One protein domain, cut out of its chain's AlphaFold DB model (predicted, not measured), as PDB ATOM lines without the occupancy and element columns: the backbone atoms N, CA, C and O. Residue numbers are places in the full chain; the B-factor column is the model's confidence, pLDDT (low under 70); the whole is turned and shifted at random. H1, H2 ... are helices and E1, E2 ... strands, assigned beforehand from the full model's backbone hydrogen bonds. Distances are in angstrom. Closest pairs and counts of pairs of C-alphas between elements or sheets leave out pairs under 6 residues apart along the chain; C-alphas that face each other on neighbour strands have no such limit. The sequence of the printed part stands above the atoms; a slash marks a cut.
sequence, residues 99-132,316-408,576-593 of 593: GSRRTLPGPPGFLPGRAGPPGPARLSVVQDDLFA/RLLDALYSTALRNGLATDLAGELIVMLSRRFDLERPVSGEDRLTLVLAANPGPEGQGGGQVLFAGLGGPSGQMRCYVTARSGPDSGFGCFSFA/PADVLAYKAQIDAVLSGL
ATOM      1  N   GLY A  99      49.120   1.218  32.549       50.16
ATOM      2  CA  GLY A  99      49.291   2.676  32.600       50.16
ATOM      3  C   GLY A  99      50.207   3.119  33.740       50.16
ATOM      4  O   GLY A  99      50.306   2.431  34.757       50.16
ATOM      5  N   SER A 100      50.780   4.322  33.643       63.06
ATOM      6  CA  SER A 100      51.499   5.025  34.726       63.06
ATOM      7  C   SER A 100      50.574   5.456  35.883       63.06
ATOM      8  O   SER A 100      50.779   6.486  36.531       63.06
ATOM      9  N   ARG A 101      49.509   4.686  36.129       76.75
ATOM     10  CA  ARG A 101      48.445   4.952  37.084       76.75
ATOM     11  C   ARG A 101      48.790   4.319  38.427       76.75
ATOM     12  O   ARG A 101      48.837   3.100  38.559       76.75
ATOM     13  N   ARG A 102      49.006   5.153  39.439       83.88
ATOM     14  CA  ARG A 102      49.329   4.750  40.815       83.88
ATOM     15  C   ARG A 102      48.177   5.102  41.745       83.88
ATOM     16  O   ARG A 102      47.482   6.093  41.525       83.88
ATOM     17  N   THR A 103      47.950   4.308  42.785       86.06
ATOM     18  CA  THR A 103      46.955   4.621  43.821       86.06
ATOM     19  C   THR A 103      47.625   5.174  45.068       86.06
ATOM     20  O   THR A 103      48.662   4.665  45.481       86.06
ATOM     21  N   LEU A 104      47.015   6.185  45.682       85.44
ATOM     22  CA  LEU A 104      47.501   6.826  46.902       85.44
ATOM     23  C   LEU A 104      46.390   6.895  47.959       85.44
ATOM     24  O   LEU A 104      45.219   7.057  47.602       85.44
ATOM     25  N   PRO A 105      46.726   6.851  49.259       79.81
ATOM     26  CA  PRO A 105      45.741   7.008  50.329       79.81
ATOM     27  C   PRO A 105      45.158   8.431  50.412       79.81
ATOM     28  O   PRO A 105      44.027   8.624  50.860       79.81
ATOM     29  N   GLY A 106      45.904   9.431  49.929       77.06
ATOM     30  CA  GLY A 106      45.544  10.846  50.012       77.06
ATOM     31  C   GLY A 106      45.623  11.419  51.441       77.06
ATOM     32  O   GLY A 106      45.775  10.670  52.406       77.06
ATOM     33  N   PRO A 107      45.536  12.751  51.605       78.19
ATOM     34  CA  PRO A 107      45.601  13.391  52.917       78.19
ATOM     35  C   PRO A 107      44.395  13.024  53.806       78.19
ATOM     36  O   PRO A 107      43.284  12.816  53.290       78.19
ATOM     37  N   PRO A 108      44.559  12.989  55.143       72.06
ATOM     38  CA  PRO A 108      43.440  12.783  56.060       72.06
ATOM     39  C   PRO A 108      42.387  13.886  55.876       72.06
ATOM     40  O   PRO A 108      42.714  15.065  55.775       72.06
ATOM     41  N   GLY A 109      41.107  13.504  55.786       72.44
ATOM     42  CA  GLY A 109      39.995  14.451  55.613       72.44
ATOM     43  C   GLY A 109      39.835  15.047  54.206       72.44
ATOM     44  O   GLY A 109      38.947  15.867  53.995       72.44
ATOM     45  N   PHE A 110      40.639  14.623  53.224       78.31
ATOM     46  CA  PHE A 110      40.581  15.136  51.851       78.31
ATOM     47  C   PHE A 110      39.242  14.820  51.149       78.31
ATOM     48  O   PHE A 110      39.062  13.716  50.655       78.31
ATOM     49  N   LEU A 111      38.284  15.751  51.117       78.00
ATOM     50  CA  LEU A 111      37.035  15.688  50.327       78.00
ATOM     51  C   LEU A 111      36.263  14.348  50.393       78.00
ATOM     52  O   LEU A 111      36.122  13.672  49.373       78.00
ATOM     53  N   PRO A 112      35.738  13.933  51.559       79.25
ATOM     54  CA  PRO A 112      35.059  12.640  51.715       79.25
ATOM     55  C   PRO A 112      33.845  12.447  50.791       79.25
ATOM     56  O   PRO A 112      33.634  11.338  50.307       79.25
ATOM     57  N   GLY A 113      33.096  13.515  50.483       81.50
ATOM     58  CA  GLY A 113      31.961  13.467  49.549       81.50
ATOM     59  C   GLY A 113      32.359  13.180  48.095       81.50
ATOM     60  O   GLY A 113      31.619  12.501  47.381       81.50
ATOM     61  N   ARG A 114      33.554  13.622  47.670       83.44
ATOM     62  CA  ARG A 114      34.070  13.432  46.300       83.44
ATOM     63  C   ARG A 114      35.010  12.240  46.166       83.44
ATOM     64  O   ARG A 114      34.813  11.406  45.295       83.44
ATOM     65  N   ALA A 115      36.026  12.144  47.019       84.06
ATOM     66  CA  ALA A 115      37.076  11.126  46.939       84.06
ATOM     67  C   ALA A 115      36.740   9.820  47.685       84.06
ATOM     68  O   ALA A 115      37.570   8.914  47.720       84.06
ATOM     69  N   GLY A 116      35.562   9.740  48.313       81.50
ATOM     70  CA  GLY A 116      35.150   8.591  49.115       81.50
ATOM     71  C   GLY A 116      35.822   8.544  50.495       81.50
ATOM     72  O   GLY A 116      36.593   9.448  50.849       81.50
ATOM     73  N   PRO A 117      35.527   7.517  51.313       79.75
ATOM     74  CA  PRO A 117      36.064   7.385  52.666       79.75
ATOM     75  C   PRO A 117      37.596   7.192  52.675       79.75
ATOM     76  O   PRO A 117      38.183   6.825  51.654       79.75
ATOM     77  N   PRO A 118      38.272   7.443  53.813       78.75
ATOM     78  CA  PRO A 118      39.698   7.165  53.960       78.75
ATOM     79  C   PRO A 118      40.011   5.689  53.686       78.75
ATOM     80  O   PRO A 118      39.317   4.802  54.176       78.75
ATOM     81  N   GLY A 119      41.073   5.423  52.929       77.94
ATOM     82  CA  GLY A 119      41.499   4.069  52.591       77.94
ATOM     83  C   GLY A 119      42.849   4.061  51.871       77.94
ATOM     84  O   GLY A 119      43.319   5.121  51.458       77.94
ATOM     85  N   PRO A 120      43.487   2.891  51.705       75.69
ATOM     86  CA  PRO A 120      44.835   2.783  51.134       75.69
ATOM     87  C   PRO A 120      44.915   3.155  49.641       75.69
ATOM     88  O   PRO A 120      45.971   3.567  49.171       75.69
ATOM     89  N   ALA A 121      43.806   3.054  48.902       81.38
ATOM     90  CA  ALA A 121      43.712   3.357  47.472       81.38
ATOM     91  C   ALA A 121      42.557   4.333  47.204       81.38
ATOM     92  O   ALA A 121      41.532   3.983  46.622       81.38
ATOM     93  N   ARG A 122      42.694   5.558  47.710       86.19
ATOM     94  CA  ARG A 122      41.638   6.579  47.674       86.19
ATOM     95  C   ARG A 122      41.736   7.486  46.454       86.19
ATOM     96  O   ARG A 122      40.732   7.811  45.824       86.19
ATOM     97  N   LEU A 123      42.954   7.881  46.112       89.62
ATOM     98  CA  LEU A 123      43.278   8.683  44.944       89.62
ATOM     99  C   LEU A 123      43.946   7.808  43.901       89.62
ATOM    100  O   LEU A 123      44.674   6.876  44.230       89.62
ATOM    101  N   SER A 124      43.720   8.139  42.641       89.94
ATOM    102  CA  SER A 124      44.415   7.536  41.525       89.94
ATOM    103  C   SER A 124      45.108   8.617  40.717       89.94
ATOM    104  O   SER A 124      44.467   9.552  40.246       89.94
ATOM    105  N   VAL A 125      46.421   8.499  40.595       90.69
ATOM    106  CA  VAL A 125      47.272   9.483  39.943       90.69
ATOM    107  C   VAL A 125      47.837   8.897  38.670       90.69
ATOM    108  O   VAL A 125      48.362   7.789  38.682       90.69
ATOM    109  N   VAL A 126      47.743   9.658  37.589       89.19
ATOM    110  CA  VAL A 126      48.346   9.354  36.295       89.19
ATOM    111  C   VAL A 126      49.423  10.397  36.036       89.19
ATOM    112  O   VAL A 126      49.115  11.585  36.068       89.19
ATOM    113  N   GLN A 127      50.655   9.969  35.771       87.75
ATOM    114  CA  GLN A 127      51.739  10.829  35.286       87.75
ATOM    115  C   GLN A 127      52.366  10.181  34.063       87.75
ATOM    116  O   GLN A 127      52.994   9.131  34.182       87.75
ATOM    117  N   ASP A 128      52.151  10.762  32.891       80.88
ATOM    118  CA  ASP A 128      52.518  10.101  31.644       80.88
ATOM    119  C   ASP A 128      52.797  11.122  30.530       80.88
ATOM    120  O   ASP A 128      52.164  12.178  30.481       80.88
ATOM    121  N   ASP A 129      53.750  10.830  29.650       80.81
ATOM    122  CA  ASP A 129      54.182  11.750  28.590       80.81
ATOM    123  C   ASP A 129      53.172  11.712  27.435       80.81
ATOM    124  O   ASP A 129      52.760  10.633  27.014       80.81
ATOM    125  N   LEU A 130      52.725  12.855  26.910       71.00
ATOM    126  CA  LEU A 130      51.651  12.937  25.907       71.00
ATOM    127  C   LEU A 130      51.903  12.024  24.700       71.00
ATOM    128  O   LEU A 130      50.955  11.447  24.163       71.00
ATOM    129  N   PHE A 131      53.176  11.823  24.357       62.91
ATOM    130  CA  PHE A 131      53.634  10.892  23.337       62.91
ATOM    131  C   PHE A 131      54.652   9.938  23.964       62.91
ATOM    132  O   PHE A 131      55.860  10.125  23.853       62.91
ATOM    133  N   ALA A 132      54.162   8.925  24.677       45.00
ATOM    134  CA  ALA A 132      55.024   7.973  25.361       45.00
ATOM    135  C   ALA A 132      55.984   7.276  24.375       45.00
ATOM    136  O   ALA A 132      55.577   6.477  23.527       45.00
ATOM    137  N   ARG A 316      47.534  18.220  17.956       73.50
ATOM    138  CA  ARG A 316      46.844  19.158  18.845       73.50
ATOM    139  C   ARG A 316      46.803  18.615  20.267       73.50
ATOM    140  O   ARG A 316      46.675  17.402  20.472       73.50
ATOM    141  N   LEU A 317      46.843  19.512  21.250       81.12
ATOM    142  CA  LEU A 317      46.743  19.151  22.666       81.12
ATOM    143  C   LEU A 317      45.488  18.317  22.955       81.12
ATOM    144  O   LEU A 317      45.561  17.367  23.730       81.12
ATOM    145  N   LEU A 318      44.360  18.632  22.317       79.44
ATOM    146  CA  LEU A 318      43.101  17.898  22.462       79.44
ATOM    147  C   LEU A 318      43.261  16.402  22.155       79.44
ATOM    148  O   LEU A 318      42.888  15.557  22.971       79.44
ATOM    149  N   ASP A 319      43.852  16.085  21.003       75.38
ATOM    150  CA  ASP A 319      44.000  14.713  20.508       75.38
ATOM    151  C   ASP A 319      44.974  13.915  21.396       75.38
ATOM    152  O   ASP A 319      44.718  12.758  21.757       75.38
ATOM    153  N   ALA A 320      46.064  14.563  21.816       78.94
ATOM    154  CA  ALA A 320      47.064  13.981  22.706       78.94
ATOM    155  C   ALA A 320      46.507  13.727  24.116       78.94
ATOM    156  O   ALA A 320      46.701  12.651  24.687       78.94
ATOM    157  N   LEU A 321      45.765  14.686  24.672       84.81
ATOM    158  CA  LEU A 321      45.139  14.589  25.989       84.81
ATOM    159  C   LEU A 321      44.084  13.479  26.032       84.81
ATOM    160  O   LEU A 321      44.084  12.670  26.962       84.81
ATOM    161  N   TYR A 322      43.222  13.405  25.014       81.44
ATOM    162  CA  TYR A 322      42.192  12.373  24.915       81.44
ATOM    163  C   TYR A 322      42.809  10.971  24.834       81.44
ATOM    164  O   TYR A 322      42.462  10.081  25.613       81.44
ATOM    165  N   SER A 323      43.800  10.793  23.959       75.50
ATOM    166  CA  SER A 323      44.501   9.515  23.790       75.50
ATOM    167  C   SER A 323      45.254   9.101  25.063       75.50
ATOM    168  O   SER A 323      45.207   7.939  25.475       75.50
ATOM    169  N   THR A 324      45.888  10.063  25.744       81.25
ATOM    170  CA  THR A 324      46.592   9.846  27.020       81.25
ATOM    171  C   THR A 324      45.648   9.466  28.161       81.25
ATOM    172  O   THR A 324      45.968   8.594  28.974       81.25
ATOM    173  N   ALA A 325      44.470  10.085  28.225       83.06
ATOM    174  CA  ALA A 325      43.443   9.744  29.201       83.06
ATOM    175  C   ALA A 325      42.955   8.299  29.009       83.06
ATOM    176  O   ALA A 325      42.933   7.509  29.958       83.06
ATOM    177  N   LEU A 326      42.610   7.920  27.776       79.44
ATOM    178  CA  LEU A 326      42.096   6.581  27.487       79.44
ATOM    179  C   LEU A 326      43.123   5.481  27.767       79.44
ATOM    180  O   LEU A 326      42.768   4.474  28.388       79.44
ATOM    181  N   ARG A 327      44.391   5.674  27.371       73.12
ATOM    182  CA  ARG A 327      45.444   4.668  27.609       73.12
ATOM    183  C   ARG A 327      45.709   4.437  29.098       73.12
ATOM    184  O   ARG A 327      46.001   3.319  29.503       73.12
ATOM    185  N   ASN A 328      45.525   5.467  29.926       77.81
ATOM    186  CA  ASN A 328      45.652   5.371  31.382       77.81
ATOM    187  C   ASN A 328      44.346   4.933  32.076       77.81
ATOM    188  O   ASN A 328      44.196   5.037  33.297       77.81
ATOM    189  N   GLY A 329      43.391   4.400  31.312       74.25
ATOM    190  CA  GLY A 329      42.212   3.733  31.849       74.25
ATOM    191  C   GLY A 329      41.104   4.676  32.310       74.25
ATOM    192  O   GLY A 329      40.270   4.259  33.115       74.25
ATOM    193  N   LEU A 330      41.060   5.923  31.827       83.00
ATOM    194  CA  LEU A 330      39.862   6.749  31.986       83.00
ATOM    195  C   LEU A 330      38.725   6.176  31.122       83.00
ATOM    196  O   LEU A 330      38.948   5.628  30.037       83.00
ATOM    197  N   ALA A 331      37.492   6.263  31.624       82.12
ATOM    198  CA  ALA A 331      36.306   5.960  30.828       82.12
ATOM    199  C   ALA A 331      36.153   6.998  29.706       82.12
ATOM    200  O   ALA A 331      36.540   8.154  29.877       82.12
ATOM    201  N   THR A 332      35.580   6.602  28.569       76.12
ATOM    202  CA  THR A 332      35.380   7.491  27.410       76.12
ATOM    203  C   THR A 332      34.540   8.711  27.755       76.12
ATOM    204  O   THR A 332      34.874   9.816  27.334       76.12
ATOM    205  N   ASP A 333      33.502   8.512  28.565       78.31
ATOM    206  CA  ASP A 333      32.590   9.574  28.984       78.31
ATOM    207  C   ASP A 333      33.325  10.581  29.880       78.31
ATOM    208  O   ASP A 333      33.315  11.781  29.616       78.31
ATOM    209  N   LEU A 334      34.101  10.079  30.848       84.62
ATOM    210  CA  LEU A 334      34.925  10.905  31.730       84.62
ATOM    211  C   LEU A 334      36.020  11.669  30.972       84.62
ATOM    212  O   LEU A 334      36.294  12.826  31.280       84.62
ATOM    213  N   ALA A 335      36.653  11.032  29.982       83.50
ATOM    214  CA  ALA A 335      37.636  11.687  29.126       83.50
ATOM    215  C   ALA A 335      36.986  12.813  28.306       83.50
ATOM    216  O   ALA A 335      37.554  13.896  28.215       83.50
ATOM    217  N   GLY A 336      35.782  12.598  27.766       81.38
ATOM    218  CA  GLY A 336      35.016  13.636  27.072       81.38
ATOM    219  C   GLY A 336      34.659  14.815  27.979       81.38
ATOM    220  O   GLY A 336      34.907  15.966  27.619       81.38
ATOM    221  N   GLU A 337      34.154  14.543  29.185       85.25
ATOM    222  CA  GLU A 337      33.855  15.578  30.184       85.25
ATOM    223  C   GLU A 337      35.105  16.376  30.587       85.25
ATOM    224  O   GLU A 337      35.051  17.602  30.700       85.25
ATOM    225  N   LEU A 338      36.249  15.702  30.741       87.94
ATOM    226  CA  LEU A 338      37.535  16.342  31.007       87.94
ATOM    227  C   LEU A 338      37.946  17.295  29.875       87.94
ATOM    228  O   LEU A 338      38.345  18.426  30.155       87.94
ATOM    229  N   ILE A 339      37.824  16.872  28.612       86.25
ATOM    230  CA  ILE A 339      38.136  17.718  27.448       86.25
ATOM    231  C   ILE A 339      37.240  18.958  27.424       86.25
ATOM    232  O   ILE A 339      37.754  20.068  27.309       86.25
ATOM    233  N   VAL A 340      35.924  18.796  27.591       81.25
ATOM    234  CA  VAL A 340      34.968  19.918  27.604       81.25
ATOM    235  C   VAL A 340      35.252  20.882  28.758       81.25
ATOM    236  O   VAL A 340      35.155  22.099  28.606       81.25
ATOM    237  N   MET A 341      35.611  20.360  29.929       81.25
ATOM    238  CA  MET A 341      35.959  21.179  31.086       81.25
ATOM    239  C   MET A 341      37.249  21.979  30.865       81.25
ATOM    240  O   MET A 341      37.322  23.139  31.276       81.25
ATOM    241  N   LEU A 342      38.251  21.381  30.218       81.50
ATOM    242  CA  LEU A 342      39.524  22.035  29.926       81.50
ATOM    243  C   LEU A 342      39.422  23.024  28.761       81.50
ATOM    244  O   LEU A 342      40.008  24.098  28.860       81.50
ATOM    245  N   SER A 343      38.647  22.734  27.710       79.50
ATOM    246  CA  SER A 343      38.500  23.614  26.536       79.50
ATOM    247  C   SER A 343      37.842  24.952  26.863       79.50
ATOM    248  O   SER A 343      38.149  25.971  26.252       79.50
ATOM    249  N   ARG A 344      36.988  24.985  27.894       74.81
ATOM    250  CA  ARG A 344      36.400  26.231  28.410       74.81
ATOM    251  C   ARG A 344      37.444  27.199  28.969       74.81
ATOM    252  O   ARG A 344      37.146  28.385  29.099       74.81
ATOM    253  N   ARG A 345      38.630  26.706  29.349       66.88
ATOM    254  CA  ARG A 345      39.657  27.485  30.057       66.88
ATOM    255  C   ARG A 345      41.005  27.541  29.344       66.88
ATOM    256  O   ARG A 345      41.728  28.520  29.506       66.88
ATOM    257  N   PHE A 346      41.350  26.520  28.572       72.62
ATOM    258  CA  PHE A 346      42.621  26.397  27.875       72.62
ATOM    259  C   PHE A 346      42.390  26.199  26.384       72.62
ATOM    260  O   PHE A 346      41.440  25.541  25.971       72.62
ATOM    261  N   ASP A 347      43.299  26.746  25.581       73.56
ATOM    262  CA  ASP A 347      43.345  26.453  24.155       73.56
ATOM    263  C   ASP A 347      43.897  25.036  23.948       73.56
ATOM    264  O   ASP A 347      45.081  24.780  24.185       73.56
ATOM    265  N   LEU A 348      43.017  24.108  23.569       77.75
ATOM    266  CA  LEU A 348      43.377  22.716  23.294       77.75
ATOM    267  C   LEU A 348      43.694  22.463  21.812       77.75
ATOM    268  O   LEU A 348      44.152  21.373  21.473       77.75
ATOM    269  N   GLU A 349      43.482  23.448  20.938       74.94
ATOM    270  CA  GLU A 349      43.816  23.348  19.513       74.94
ATOM    271  C   GLU A 349      45.291  23.679  19.256       74.94
ATOM    272  O   GLU A 349      45.831  23.361  18.196       74.94
ATOM    273  N   ARG A 350      45.970  24.273  20.245       70.75
ATOM    274  CA  ARG A 350      47.405  24.545  20.178       70.75
ATOM    275  C   ARG A 350      48.221  23.259  19.981       70.75
ATOM    276  O   ARG A 350      47.868  22.206  20.530       70.75
ATOM    277  N   PRO A 351      49.343  23.344  19.256       71.56
ATOM    278  CA  PRO A 351      50.218  22.203  19.081       71.56
ATOM    279  C   PRO A 351      50.976  21.861  20.369       71.56
ATOM    280  O   PRO A 351      51.208  22.728  21.217       71.56
ATOM    281  N   VAL A 352      51.361  20.591  20.510       72.00
ATOM    282  CA  VAL A 352      52.086  20.069  21.681       72.00
ATOM    283  C   VAL A 352      53.297  19.229  21.305       72.00
ATOM    284  O   VAL A 352      53.387  18.679  20.206       72.00
ATOM    285  N   SER A 353      54.226  19.130  22.250       73.81
ATOM    286  CA  SER A 353      55.471  18.387  22.134       73.81
ATOM    287  C   SER A 353      55.310  16.960  22.645       73.81
ATOM    288  O   SER A 353      54.555  16.688  23.579       73.81
ATOM    289  N   GLY A 354      56.130  16.076  22.071       64.69
ATOM    290  CA  GLY A 354      56.406  14.725  22.553       64.69
ATOM    291  C   GLY A 354      56.673  14.639  24.057       64.69
ATOM    292  O   GLY A 354      56.239  13.711  24.733       64.69
ATOM    293  N   GLU A 355      57.382  15.652  24.550       68.94
ATOM    294  CA  GLU A 355      57.975  15.738  25.886       68.94
ATOM    295  C   GLU A 355      57.042  16.355  26.937       68.94
ATOM    296  O   GLU A 355      57.413  16.466  28.107       68.94
ATOM    297  N   ASP A 356      55.845  16.796  26.545       78.44
ATOM    298  CA  ASP A 356      54.887  17.329  27.507       78.44
ATOM    299  C   ASP A 356      54.299  16.199  28.356       78.44
ATOM    300  O   ASP A 356      53.831  15.191  27.836       78.44
ATOM    301  N   ARG A 357      54.256  16.385  29.674       86.12
ATOM    302  CA  ARG A 357      53.755  15.390  30.624       86.12
ATOM    303  C   ARG A 357      52.371  15.748  31.135       86.12
ATOM    304  O   ARG A 357      52.169  16.818  31.716       86.12
ATOM    305  N   LEU A 358      51.433  14.817  30.990       90.44
ATOM    306  CA  LEU A 358      50.110  14.892  31.593       90.44
ATOM    307  C   LEU A 358      50.145  14.360  33.028       90.44
ATOM    308  O   LEU A 358      50.585  13.241  33.277       90.44
ATOM    309  N   THR A 359      49.605  15.142  33.959       93.25
ATOM    310  CA  THR A 359      49.317  14.732  35.335       93.25
ATOM    311  C   THR A 359      47.811  14.774  35.578       93.25
ATOM    312  O   THR A 359      47.212  15.845  35.490       93.25
ATOM    313  N   LEU A 360      47.189  13.651  35.932       94.12
ATOM    314  CA  LEU A 360      45.794  13.598  36.380       94.12
ATOM    315  C   LEU A 360      45.722  13.080  37.814       94.12
ATOM    316  O   LEU A 360      46.394  12.109  38.155       94.12
ATOM    317  N   VAL A 361      44.862  13.680  38.633       93.69
ATOM    318  CA  VAL A 361      44.479  13.149  39.947       93.69
ATOM    319  C   VAL A 361      42.984  12.875  39.921       93.69
ATOM    320  O   VAL A 361      42.181  13.776  39.673       93.69
ATOM    321  N   LEU A 362      42.616  11.627  40.172       92.81
ATOM    322  CA  LEU A 362      41.253  11.115  40.134       92.81
ATOM    323  C   LEU A 362      40.862  10.556  41.504       92.81
ATOM    324  O   LEU A 362      41.701  10.016  42.226       92.81
ATOM    325  N   ALA A 363      39.577  10.600  41.836       91.06
ATOM    326  CA  ALA A 363      39.029   9.758  42.891       91.06
ATOM    327  C   ALA A 363      39.036   8.292  42.418       91.06
ATOM    328  O   ALA A 363      38.431   7.960  41.394       91.06
ATOM    329  N   ALA A 364      39.739   7.415  43.139       86.44
ATOM    330  CA  ALA A 364      39.770   5.985  42.824       86.44
ATOM    331  C   ALA A 364      38.416   5.333  43.135       86.44
ATOM    332  O   ALA A 364      37.903   4.568  42.328       86.44
ATOM    333  N   ASN A 365      37.826   5.714  44.271       84.38
ATOM    334  CA  ASN A 365      36.510   5.279  44.725       84.38
ATOM    335  C   ASN A 365      35.642   6.521  44.981       84.38
ATOM    336  O   ASN A 365      35.580   6.992  46.119       84.38
ATOM    337  N   PRO A 366      35.048   7.121  43.934       84.25
ATOM    338  CA  PRO A 366      34.311   8.366  44.081       84.25
ATOM    339  C   PRO A 366      33.095   8.207  44.999       84.25
ATOM    340  O   PRO A 366      32.352   7.229  44.912       84.25
ATOM    341  N   GLY A 367      32.889   9.193  45.872       80.56
ATOM    342  CA  GLY A 367      31.658   9.320  46.650       80.56
ATOM    343  C   GLY A 367      30.492   9.841  45.794       80.56
ATOM    344  O   GLY A 367      30.649  10.038  44.587       80.56
ATOM    345  N   PRO A 368      29.318  10.110  46.390       80.75
ATOM    346  CA  PRO A 368      28.140  10.597  45.665       80.75
ATOM    347  C   PRO A 368      28.393  11.895  44.881       80.75
ATOM    348  O   PRO A 368      27.873  12.067  43.785       80.75
ATOM    349  N   GLU A 369      29.242  12.780  45.410       79.44
ATOM    350  CA  GLU A 369      29.619  14.049  44.771       79.44
ATOM    351  C   GLU A 369      30.806  13.887  43.802       79.44
ATOM    352  O   GLU A 369      31.236  14.842  43.162       79.44
ATOM    353  N   GLY A 370      31.388  12.689  43.716       76.94
ATOM    354  CA  GLY A 370      32.545  12.368  42.882       76.94
ATOM    355  C   GLY A 370      32.201  11.670  41.569       76.94
ATOM    356  O   GLY A 370      33.111  11.191  40.900       76.94
ATOM    357  N   GLN A 371      30.923  11.546  41.207       80.62
ATOM    358  CA  GLN A 371      30.513  10.883  39.966       80.62
ATOM    359  C   GLN A 371      30.729  11.780  38.733       80.62
ATOM    360  O   GLN A 371      30.770  13.008  38.844       80.62
ATOM    361  N   GLY A 372      30.878  11.163  37.553       83.00
ATOM    362  CA  GLY A 372      31.154  11.871  36.294       83.00
ATOM    363  C   GLY A 372      32.411  12.738  36.398       83.00
ATOM    364  O   GLY A 372      33.409  12.327  36.993       83.00
ATOM    365  N   GLY A 373      32.356  13.975  35.907       79.88
ATOM    366  CA  GLY A 373      33.435  14.963  36.002       79.88
ATOM    367  C   GLY A 373      33.880  15.281  37.434       79.88
ATOM    368  O   GLY A 373      35.008  15.729  37.641       79.88
ATOM    369  N   GLY A 374      33.052  14.962  38.438       83.94
ATOM    370  CA  GLY A 374      33.404  15.018  39.856       83.94
ATOM    371  C   GLY A 374      34.494  14.029  40.261       83.94
ATOM    372  O   GLY A 374      35.115  14.214  41.311       83.94
ATOM    373  N   GLN A 375      34.784  13.036  39.420       90.44
ATOM    374  CA  GLN A 375      35.863  12.080  39.630       90.44
ATOM    375  C   GLN A 375      37.230  12.708  39.360       90.44
ATOM    376  O   GLN A 375      38.216  12.304  39.979       90.44
ATOM    377  N   VAL A 376      37.309  13.702  38.468       93.06
ATOM    378  CA  VAL A 376      38.552  14.428  38.201       93.06
ATOM    379  C   VAL A 376      38.762  15.473  39.285       93.06
ATOM    380  O   VAL A 376      37.914  16.329  39.515       93.06
ATOM    381  N   LEU A 377      39.900  15.413  39.966       92.56
ATOM    382  CA  LEU A 377      40.275  16.363  41.013       92.56
ATOM    383  C   LEU A 377      41.294  17.377  40.484       92.56
ATOM    384  O   LEU A 377      41.218  18.574  40.752       92.56
ATOM    385  N   PHE A 378      42.233  16.906  39.672       93.62
ATOM    386  CA  PHE A 378      43.233  17.759  39.053       93.62
ATOM    387  C   PHE A 378      43.596  17.249  37.667       93.62
ATOM    388  O   PHE A 378      43.705  16.039  37.459       93.62
ATOM    389  N   ALA A 379      43.831  18.179  36.747       93.38
ATOM    390  CA  ALA A 379      44.445  17.900  35.460       93.38
ATOM    391  C   ALA A 379      45.516  18.949  35.167       93.38
ATOM    392  O   ALA A 379      45.259  20.151  35.234       93.38
ATOM    393  N   GLY A 380      46.724  18.510  34.845       90.31
ATOM    394  CA  GLY A 380      47.832  19.403  34.558       90.31
ATOM    395  C   GLY A 380      48.692  18.905  33.416       90.31
ATOM    396  O   GLY A 380      48.844  17.706  33.227       90.31
ATOM    397  N   LEU A 381      49.263  19.842  32.675       88.69
ATOM    398  CA  LEU A 381      50.279  19.596  31.664       88.69
ATOM    399  C   LEU A 381      51.528  20.376  32.049       88.69
ATOM    400  O   LEU A 381      51.422  21.544  32.429       88.69
ATOM    401  N   GLY A 382      52.694  19.756  31.949       81.94
ATOM    402  CA  GLY A 382      53.967  20.445  32.112       81.94
ATOM    403  C   GLY A 382      54.963  19.968  31.072       81.94
ATOM    404  O   GLY A 382      55.097  18.768  30.869       81.94
ATOM    405  N   GLY A 383      55.657  20.899  30.431       79.75
ATOM    406  CA  GLY A 383      56.666  20.585  29.428       79.75
ATOM    407  C   GLY A 383      57.031  21.798  28.572       79.75
ATOM    408  O   GLY A 383      56.658  22.929  28.920       79.75
ATOM    409  N   PRO A 384      57.767  21.580  27.468       69.81
ATOM    410  CA  PRO A 384      58.208  22.636  26.558       69.81
ATOM    411  C   PRO A 384      57.061  23.457  25.957       69.81
ATOM    412  O   PRO A 384      57.247  24.642  25.685       69.81
ATOM    413  N   SER A 385      55.863  22.881  25.804       65.94
ATOM    414  CA  SER A 385      54.694  23.592  25.249       65.94
ATOM    415  C   SER A 385      53.950  24.436  26.293       65.94
ATOM    416  O   SER A 385      52.852  24.953  26.049       65.94
ATOM    417  N   GLY A 386      54.528  24.589  27.484       71.44
ATOM    418  CA  GLY A 386      54.012  25.408  28.571       71.44
ATOM    419  C   GLY A 386      53.271  24.611  29.640       71.44
ATOM    420  O   GLY A 386      53.113  23.394  29.568       71.44
ATOM    421  N   GLN A 387      52.815  25.327  30.667       77.81
ATOM    422  CA  GLN A 387      52.141  24.726  31.813       77.81
ATOM    423  C   GLN A 387      50.633  24.951  31.765       77.81
ATOM    424  O   GLN A 387      50.153  26.059  31.533       77.81
ATOM    425  N   MET A 388      49.889  23.893  32.051       84.69
ATOM    426  CA  MET A 388      48.450  23.910  32.270       84.69
ATOM    427  C   MET A 388      48.194  23.346  33.664       84.69
ATOM    428  O   MET A 388      48.711  22.285  34.001       84.69
ATOM    429  N   ARG A 389      47.403  24.033  34.490       86.12
ATOM    430  CA  ARG A 389      46.985  23.524  35.805       86.12
ATOM    431  C   ARG A 389      45.506  23.785  36.004       86.12
ATOM    432  O   ARG A 389      45.080  24.936  36.048       86.12
ATOM    433  N   CYS A 390      44.752  22.710  36.146       88.25
ATOM    434  CA  CYS A 390      43.319  22.715  36.332       88.25
ATOM    435  C   CYS A 390      42.965  22.060  37.662       88.25
ATOM    436  O   CYS A 390      43.102  20.848  37.823       88.25
ATOM    437  N   TYR A 391      42.495  22.865  38.606       88.69
ATOM    438  CA  TYR A 391      41.930  22.422  39.872       88.69
ATOM    439  C   TYR A 391      40.419  22.297  39.679       88.69
ATOM    440  O   TYR A 391      39.749  23.287  39.388       88.69
ATOM    441  N   VAL A 392      39.885  21.081  39.781       89.75
ATOM    442  CA  VAL A 392      38.490  20.813  39.421       89.75
ATOM    443  C   VAL A 392      37.586  21.041  40.627       89.75
ATOM    444  O   VAL A 392      37.560  20.232  41.557       89.75
ATOM    445  N   THR A 393      36.813  22.122  40.606       85.06
ATOM    446  CA  THR A 393      35.899  22.497  41.697       85.06
ATOM    447  C   THR A 393      34.446  22.416  41.245       85.06
ATOM    448  O   THR A 393      34.143  22.482  40.052       85.06
ATOM    449  N   ALA A 394      33.524  22.263  42.198       79.81
ATOM    450  CA  ALA A 394      32.101  22.394  41.903       79.81
ATOM    451  C   ALA A 394      31.786  23.843  41.486       79.81
ATOM    452  O   ALA A 394      32.371  24.792  42.017       79.81
ATOM    453  N   ARG A 395      30.883  24.010  40.520       66.50
ATOM    454  CA  ARG A 395      30.352  25.302  40.077       66.50
ATOM    455  C   ARG A 395      28.984  25.531  40.708       66.50
ATOM    456  O   ARG A 395      28.132  24.646  40.691       66.50
ATOM    457  N   SER A 396      28.773  26.742  41.211       51.03
ATOM    458  CA  SER A 396      27.480  27.203  41.722       51.03
ATOM    459  C   SER A 396      26.786  28.046  40.647       51.03
ATOM    460  O   SER A 396      27.355  29.040  40.200       51.03
ATOM    461  N   GLY A 397      25.577  27.665  40.218       48.91
ATOM    462  CA  GLY A 397      24.814  28.382  39.186       48.91
ATOM    463  C   GLY A 397      23.771  27.507  38.467       48.91
ATOM    464  O   GLY A 397      23.620  26.343  38.834       48.91
ATOM    465  N   PRO A 398      23.053  28.056  37.463       33.62
ATOM    466  CA  PRO A 398      22.050  27.319  36.679       33.62
ATOM    467  C   PRO A 398      22.637  26.133  35.891       33.62
ATOM    468  O   PRO A 398      21.943  25.141  35.700       33.62
ATOM    469  N   ASP A 399      23.930  26.191  35.552       50.72
ATOM    470  CA  ASP A 399      24.723  25.050  35.083       50.72
ATOM    471  C   ASP A 399      25.437  24.381  36.269       50.72
ATOM    472  O   ASP A 399      26.630  24.610  36.512       50.72
ATOM    473  N   SER A 400      24.710  23.579  37.046       57.28
ATOM    474  CA  SER A 400      25.311  22.769  38.108       57.28
ATOM    475  C   SER A 400      26.287  21.743  37.507       57.28
ATOM    476  O   SER A 400      25.999  21.082  36.512       57.28
ATOM    477  N   GLY A 401      27.495  21.636  38.067       72.12
ATOM    478  CA  GLY A 401      28.514  20.705  37.571       72.12
ATOM    479  C   GLY A 401      29.923  21.051  38.037       72.12
ATOM    480  O   GLY A 401      30.111  21.866  38.935       72.12
ATOM    481  N   PHE A 402      30.931  20.447  37.410       80.69
ATOM    482  CA  PHE A 402      32.339  20.705  37.714       80.69
ATOM    483  C   PHE A 402      32.957  21.683  36.715       80.69
ATOM    484  O   PHE A 402      32.455  21.869  35.602       80.69
ATOM    485  N   GLY A 403      33.996  22.389  37.145       78.69
ATOM    486  CA  GLY A 403      34.678  23.389  36.339       78.69
ATOM    487  C   GLY A 403      36.159  23.470  36.660       78.69
ATOM    488  O   GLY A 403      36.613  23.059  37.726       78.69
ATOM    489  N   CYS A 404      36.900  24.020  35.707       79.88
ATOM    490  CA  CYS A 404      38.332  24.182  35.817       79.88
ATOM    491  C   CYS A 404      38.703  25.519  36.465       79.88
ATOM    492  O   CYS A 404      38.456  26.576  35.884       79.88
ATOM    493  N   PHE A 405      39.350  25.476  37.627       78.94
ATOM    494  CA  PHE A 405      39.968  26.642  38.248       78.94
ATOM    495  C   PHE A 405      41.484  26.599  38.022       78.94
ATOM    496  O   PHE A 405      42.132  25.617  38.368       78.94
ATOM    497  N   SER A 406      42.078  27.641  37.441       71.25
ATOM    498  CA  SER A 406      43.531  27.732  37.234       71.25
ATOM    499  C   SER A 406      44.113  28.839  38.104       71.25
ATOM    500  O   SER A 406      43.507  29.900  38.198       71.25
ATOM    501  N   PHE A 407      45.305  28.635  38.659       61.28
ATOM    502  CA  PHE A 407      46.051  29.676  39.365       61.28
ATOM    503  C   PHE A 407      47.337  29.949  38.593       61.28
ATOM    504  O   PHE A 407      48.098  29.010  38.348       61.28
ATOM    505  N   ALA A 408      47.597  31.197  38.213       50.00
ATOM    506  CA  ALA A 408      48.866  31.541  37.587       50.00
ATOM    507  C   ALA A 408      50.061  31.256  38.521       50.00
ATOM    508  O   ALA A 408      50.036  31.567  39.717       50.00
ATOM    509  N   PRO A 576      37.363  32.066  46.299       62.22
ATOM    510  CA  PRO A 576      36.642  31.595  47.466       62.22
ATOM    511  C   PRO A 576      37.576  30.796  48.388       62.22
ATOM    512  O   PRO A 576      38.465  30.076  47.921       62.22
ATOM    513  N   ALA A 577      37.448  30.976  49.706       69.81
ATOM    514  CA  ALA A 577      38.382  30.392  50.673       69.81
ATOM    515  C   ALA A 577      38.416  28.852  50.597       69.81
ATOM    516  O   ALA A 577      39.461  28.237  50.793       69.81
ATOM    517  N   ASP A 578      37.287  28.243  50.241       71.19
ATOM    518  CA  ASP A 578      37.126  26.826  49.920       71.19
ATOM    519  C   ASP A 578      37.941  26.401  48.689       71.19
ATOM    520  O   ASP A 578      38.577  25.349  48.717       71.19
ATOM    521  N   VAL A 579      38.016  27.233  47.647       72.94
ATOM    522  CA  VAL A 579      38.824  26.971  46.442       72.94
ATOM    523  C   VAL A 579      40.326  27.082  46.744       72.94
ATOM    524  O   VAL A 579      41.122  26.279  46.249       72.94
ATOM    525  N   LEU A 580      40.735  28.017  47.607       74.19
ATOM    526  CA  LEU A 580      42.121  28.111  48.089       74.19
ATOM    527  C   LEU A 580      42.507  26.919  48.979       74.19
ATOM    528  O   LEU A 580      43.595  26.361  48.819       74.19
ATOM    529  N   ALA A 581      41.615  26.495  49.878       80.81
ATOM    530  CA  ALA A 581      41.816  25.302  50.699       80.81
ATOM    531  C   ALA A 581      41.901  24.034  49.834       80.81
ATOM    532  O   ALA A 581      42.787  23.202  50.038       80.81
ATOM    533  N   TYR A 582      41.036  23.921  48.822       84.50
ATOM    534  CA  TYR A 582      41.065  22.848  47.830       84.50
ATOM    535  C   TYR A 582      42.407  22.796  47.092       84.50
ATOM    536  O   TYR A 582      43.036  21.739  47.013       84.50
ATOM    537  N   LYS A 583      42.886  23.947  46.604       82.56
ATOM    538  CA  LYS A 583      44.192  24.066  45.946       82.56
ATOM    539  C   LYS A 583      45.320  23.559  46.842       82.56
ATOM    540  O   LYS A 583      46.118  22.746  46.390       82.56
ATOM    541  N   ALA A 584      45.374  24.009  48.097       83.94
ATOM    542  CA  ALA A 584      46.420  23.611  49.038       83.94
ATOM    543  C   ALA A 584      46.440  22.092  49.269       83.94
ATOM    544  O   ALA A 584      47.505  21.477  49.298       83.94
ATOM    545  N   GLN A 585      45.263  21.472  49.372       86.69
ATOM    546  CA  GLN A 585      45.145  20.026  49.515       86.69
ATOM    547  C   GLN A 585      45.623  19.263  48.268       86.69
ATOM    548  O   GLN A 585      46.332  18.266  48.396       86.69
ATOM    549  N   ILE A 586      45.266  19.729  47.068       88.12
ATOM    550  CA  ILE A 586      45.741  19.139  45.808       88.12
ATOM    551  C   ILE A 586      47.248  19.337  45.640       88.12
ATOM    552  O   ILE A 586      47.941  18.400  45.260       88.12
ATOM    553  N   ASP A 587      47.786  20.513  45.954       85.69
ATOM    554  CA  ASP A 587      49.225  20.770  45.856       85.69
ATOM    555  C   ASP A 587      50.026  19.898  46.828       85.69
ATOM    556  O   ASP A 587      51.114  19.447  46.472       85.69
ATOM    557  N   ALA A 588      49.479  19.588  48.008       85.38
ATOM    558  CA  ALA A 588      50.081  18.628  48.930       85.38
ATOM    559  C   ALA A 588      50.132  17.212  48.331       85.38
ATOM    560  O   ALA A 588      51.136  16.523  48.488       85.38
ATOM    561  N   VAL A 589      49.089  16.794  47.598       86.88
ATOM    562  CA  VAL A 589      49.105  15.529  46.840       86.88
ATOM    563  C   VAL A 589      50.164  15.577  45.746       86.88
ATOM    564  O   VAL A 589      50.959  14.651  45.640       86.88
ATOM    565  N   LEU A 590      50.201  16.654  44.958       86.75
ATOM    566  CA  LEU A 590      51.127  16.798  43.833       86.75
ATOM    567  C   LEU A 590      52.593  16.896  44.269       86.75
ATOM    568  O   LEU A 590      53.458  16.435  43.539       86.75
ATOM    569  N   SER A 591      52.874  17.468  45.441       84.25
ATOM    570  CA  SER A 591      54.230  17.545  46.008       84.25
ATOM    571  C   SER A 591      54.747  16.194  46.513       84.25
ATOM    572  O   SER A 591      55.939  16.053  46.762       84.25
ATOM    573  N   GLY A 592      53.850  15.222  46.712       74.31
ATOM    574  CA  GLY A 592      54.186  13.858  47.125       74.31
ATOM    575  C   GLY A 592      54.358  12.869  45.966       74.31
ATOM    576  O   GLY A 592      54.528  11.679  46.233       74.31
ATOM    577  N   LEU A 593      54.257  13.338  44.717       74.81
ATOM    578  CA  LEU A 593      54.477  12.574  43.483       74.81
ATOM    579  C   LEU A 593      55.896  12.785  42.971       74.81
ATOM    580  O   LEU A 593      56.489  11.781  42.516       74.81
TER     581      LEU A 593
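Overview. This is residues 99 to 132, 316 to 408 and 576 to 593 of the 593 residues of an uncharacterized protein of Rhodobacteraceae bacterium (UniProt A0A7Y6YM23). A twisted antiparallel sheet of six strands makes the middle layer, with the helical hairpin H2 and H3 packed over one face and the single helix H5 lying slantwise over the other. Two short helices, H1 and H4, sit at the end of the sheet where E3 ends and E4 begins. The printed part has 145 residues, in the order E1 H1 E2 H2 H3 E3 H4 E4 E5 E6 H5, and the sheet runs E1, E2, E3, E4, E5, E6. The class is mixed, helices and strands; the whole is compact, with a radius of gyration of the C-alphas of 14.2 A, and rounded, spanning 38 by 36 by 28 A.

Along the chain. E1, residues 101 to 104, begins with C-alpha 101 at (48.445, 4.952, 37.084). H1 is residues 112 to 115, and E2, residues 123 to 129, is 19.9 A long. After a cut come H2, residues 317 to 327, 15.4 A, and H3, residues 332 to 343, 16.4 A. E3, residues 357 to 363, is 20.0 A long and begins at (53.755, 15.390, 30.624). H4 is residues 372 to 375, E4 376 to 382, 17.6 A, E5 388 to 395, 19.8 A, and E6 401 to 405. After a second cut H5, residues 577 to 590, 19.8 A, ends at (51.127, 16.798, 43.833).

Arrangement. In the sheet, N 102 and O 125 of E1 and E2 are 2.8 A apart, N 126 and O 360 of E2 and E3 2.9 A, and N 359 and O 380 of E3 and E4 2.8 A. E4, E5 and E6 form a meander, each strand the antiparallel neighbour of the one before, with N 390 and O 379 2.8 A apart and N 393 and O 403 3.0 A. The sheet and its helices form three layers, helices on both faces: H2 and H3 on one, H5 on the other. H2 and H3 touch at Ala 325 and Ala 335, their closest C-alphas, 6.1 A apart, at a shallow tilt of 27 degrees, opposite ways. H5 has a height over the sheet of 9.1 A; its closest C-alphas to E5 are Lys 583 and Tyr 391, 6.7 A apart. H4 stands at the sheet's level and touches residues 333 to 338 of H3, the closest C-alphas being Gly 373 and Glu 337, 5.9 A apart. H1 only grazes the sheet with residues 114 to 115. In H2, H3 and H5 every O i to N i+4 pair is within hydrogen-bond range; H1 and H4 are too short for one.

Size, cuts and confidence. The farthest C-alphas, Ala 132 and Pro 398, are 39.9 A apart. Residues 133 to 315 and 409 to 575 are not printed, with C-alpha gaps of 15.3 A and 15.7 A. The link H3 to E3 is long, 13 residues. Mean pLDDT of the printed part is 78.6; 19 residues are under 70, among them 395 to 400.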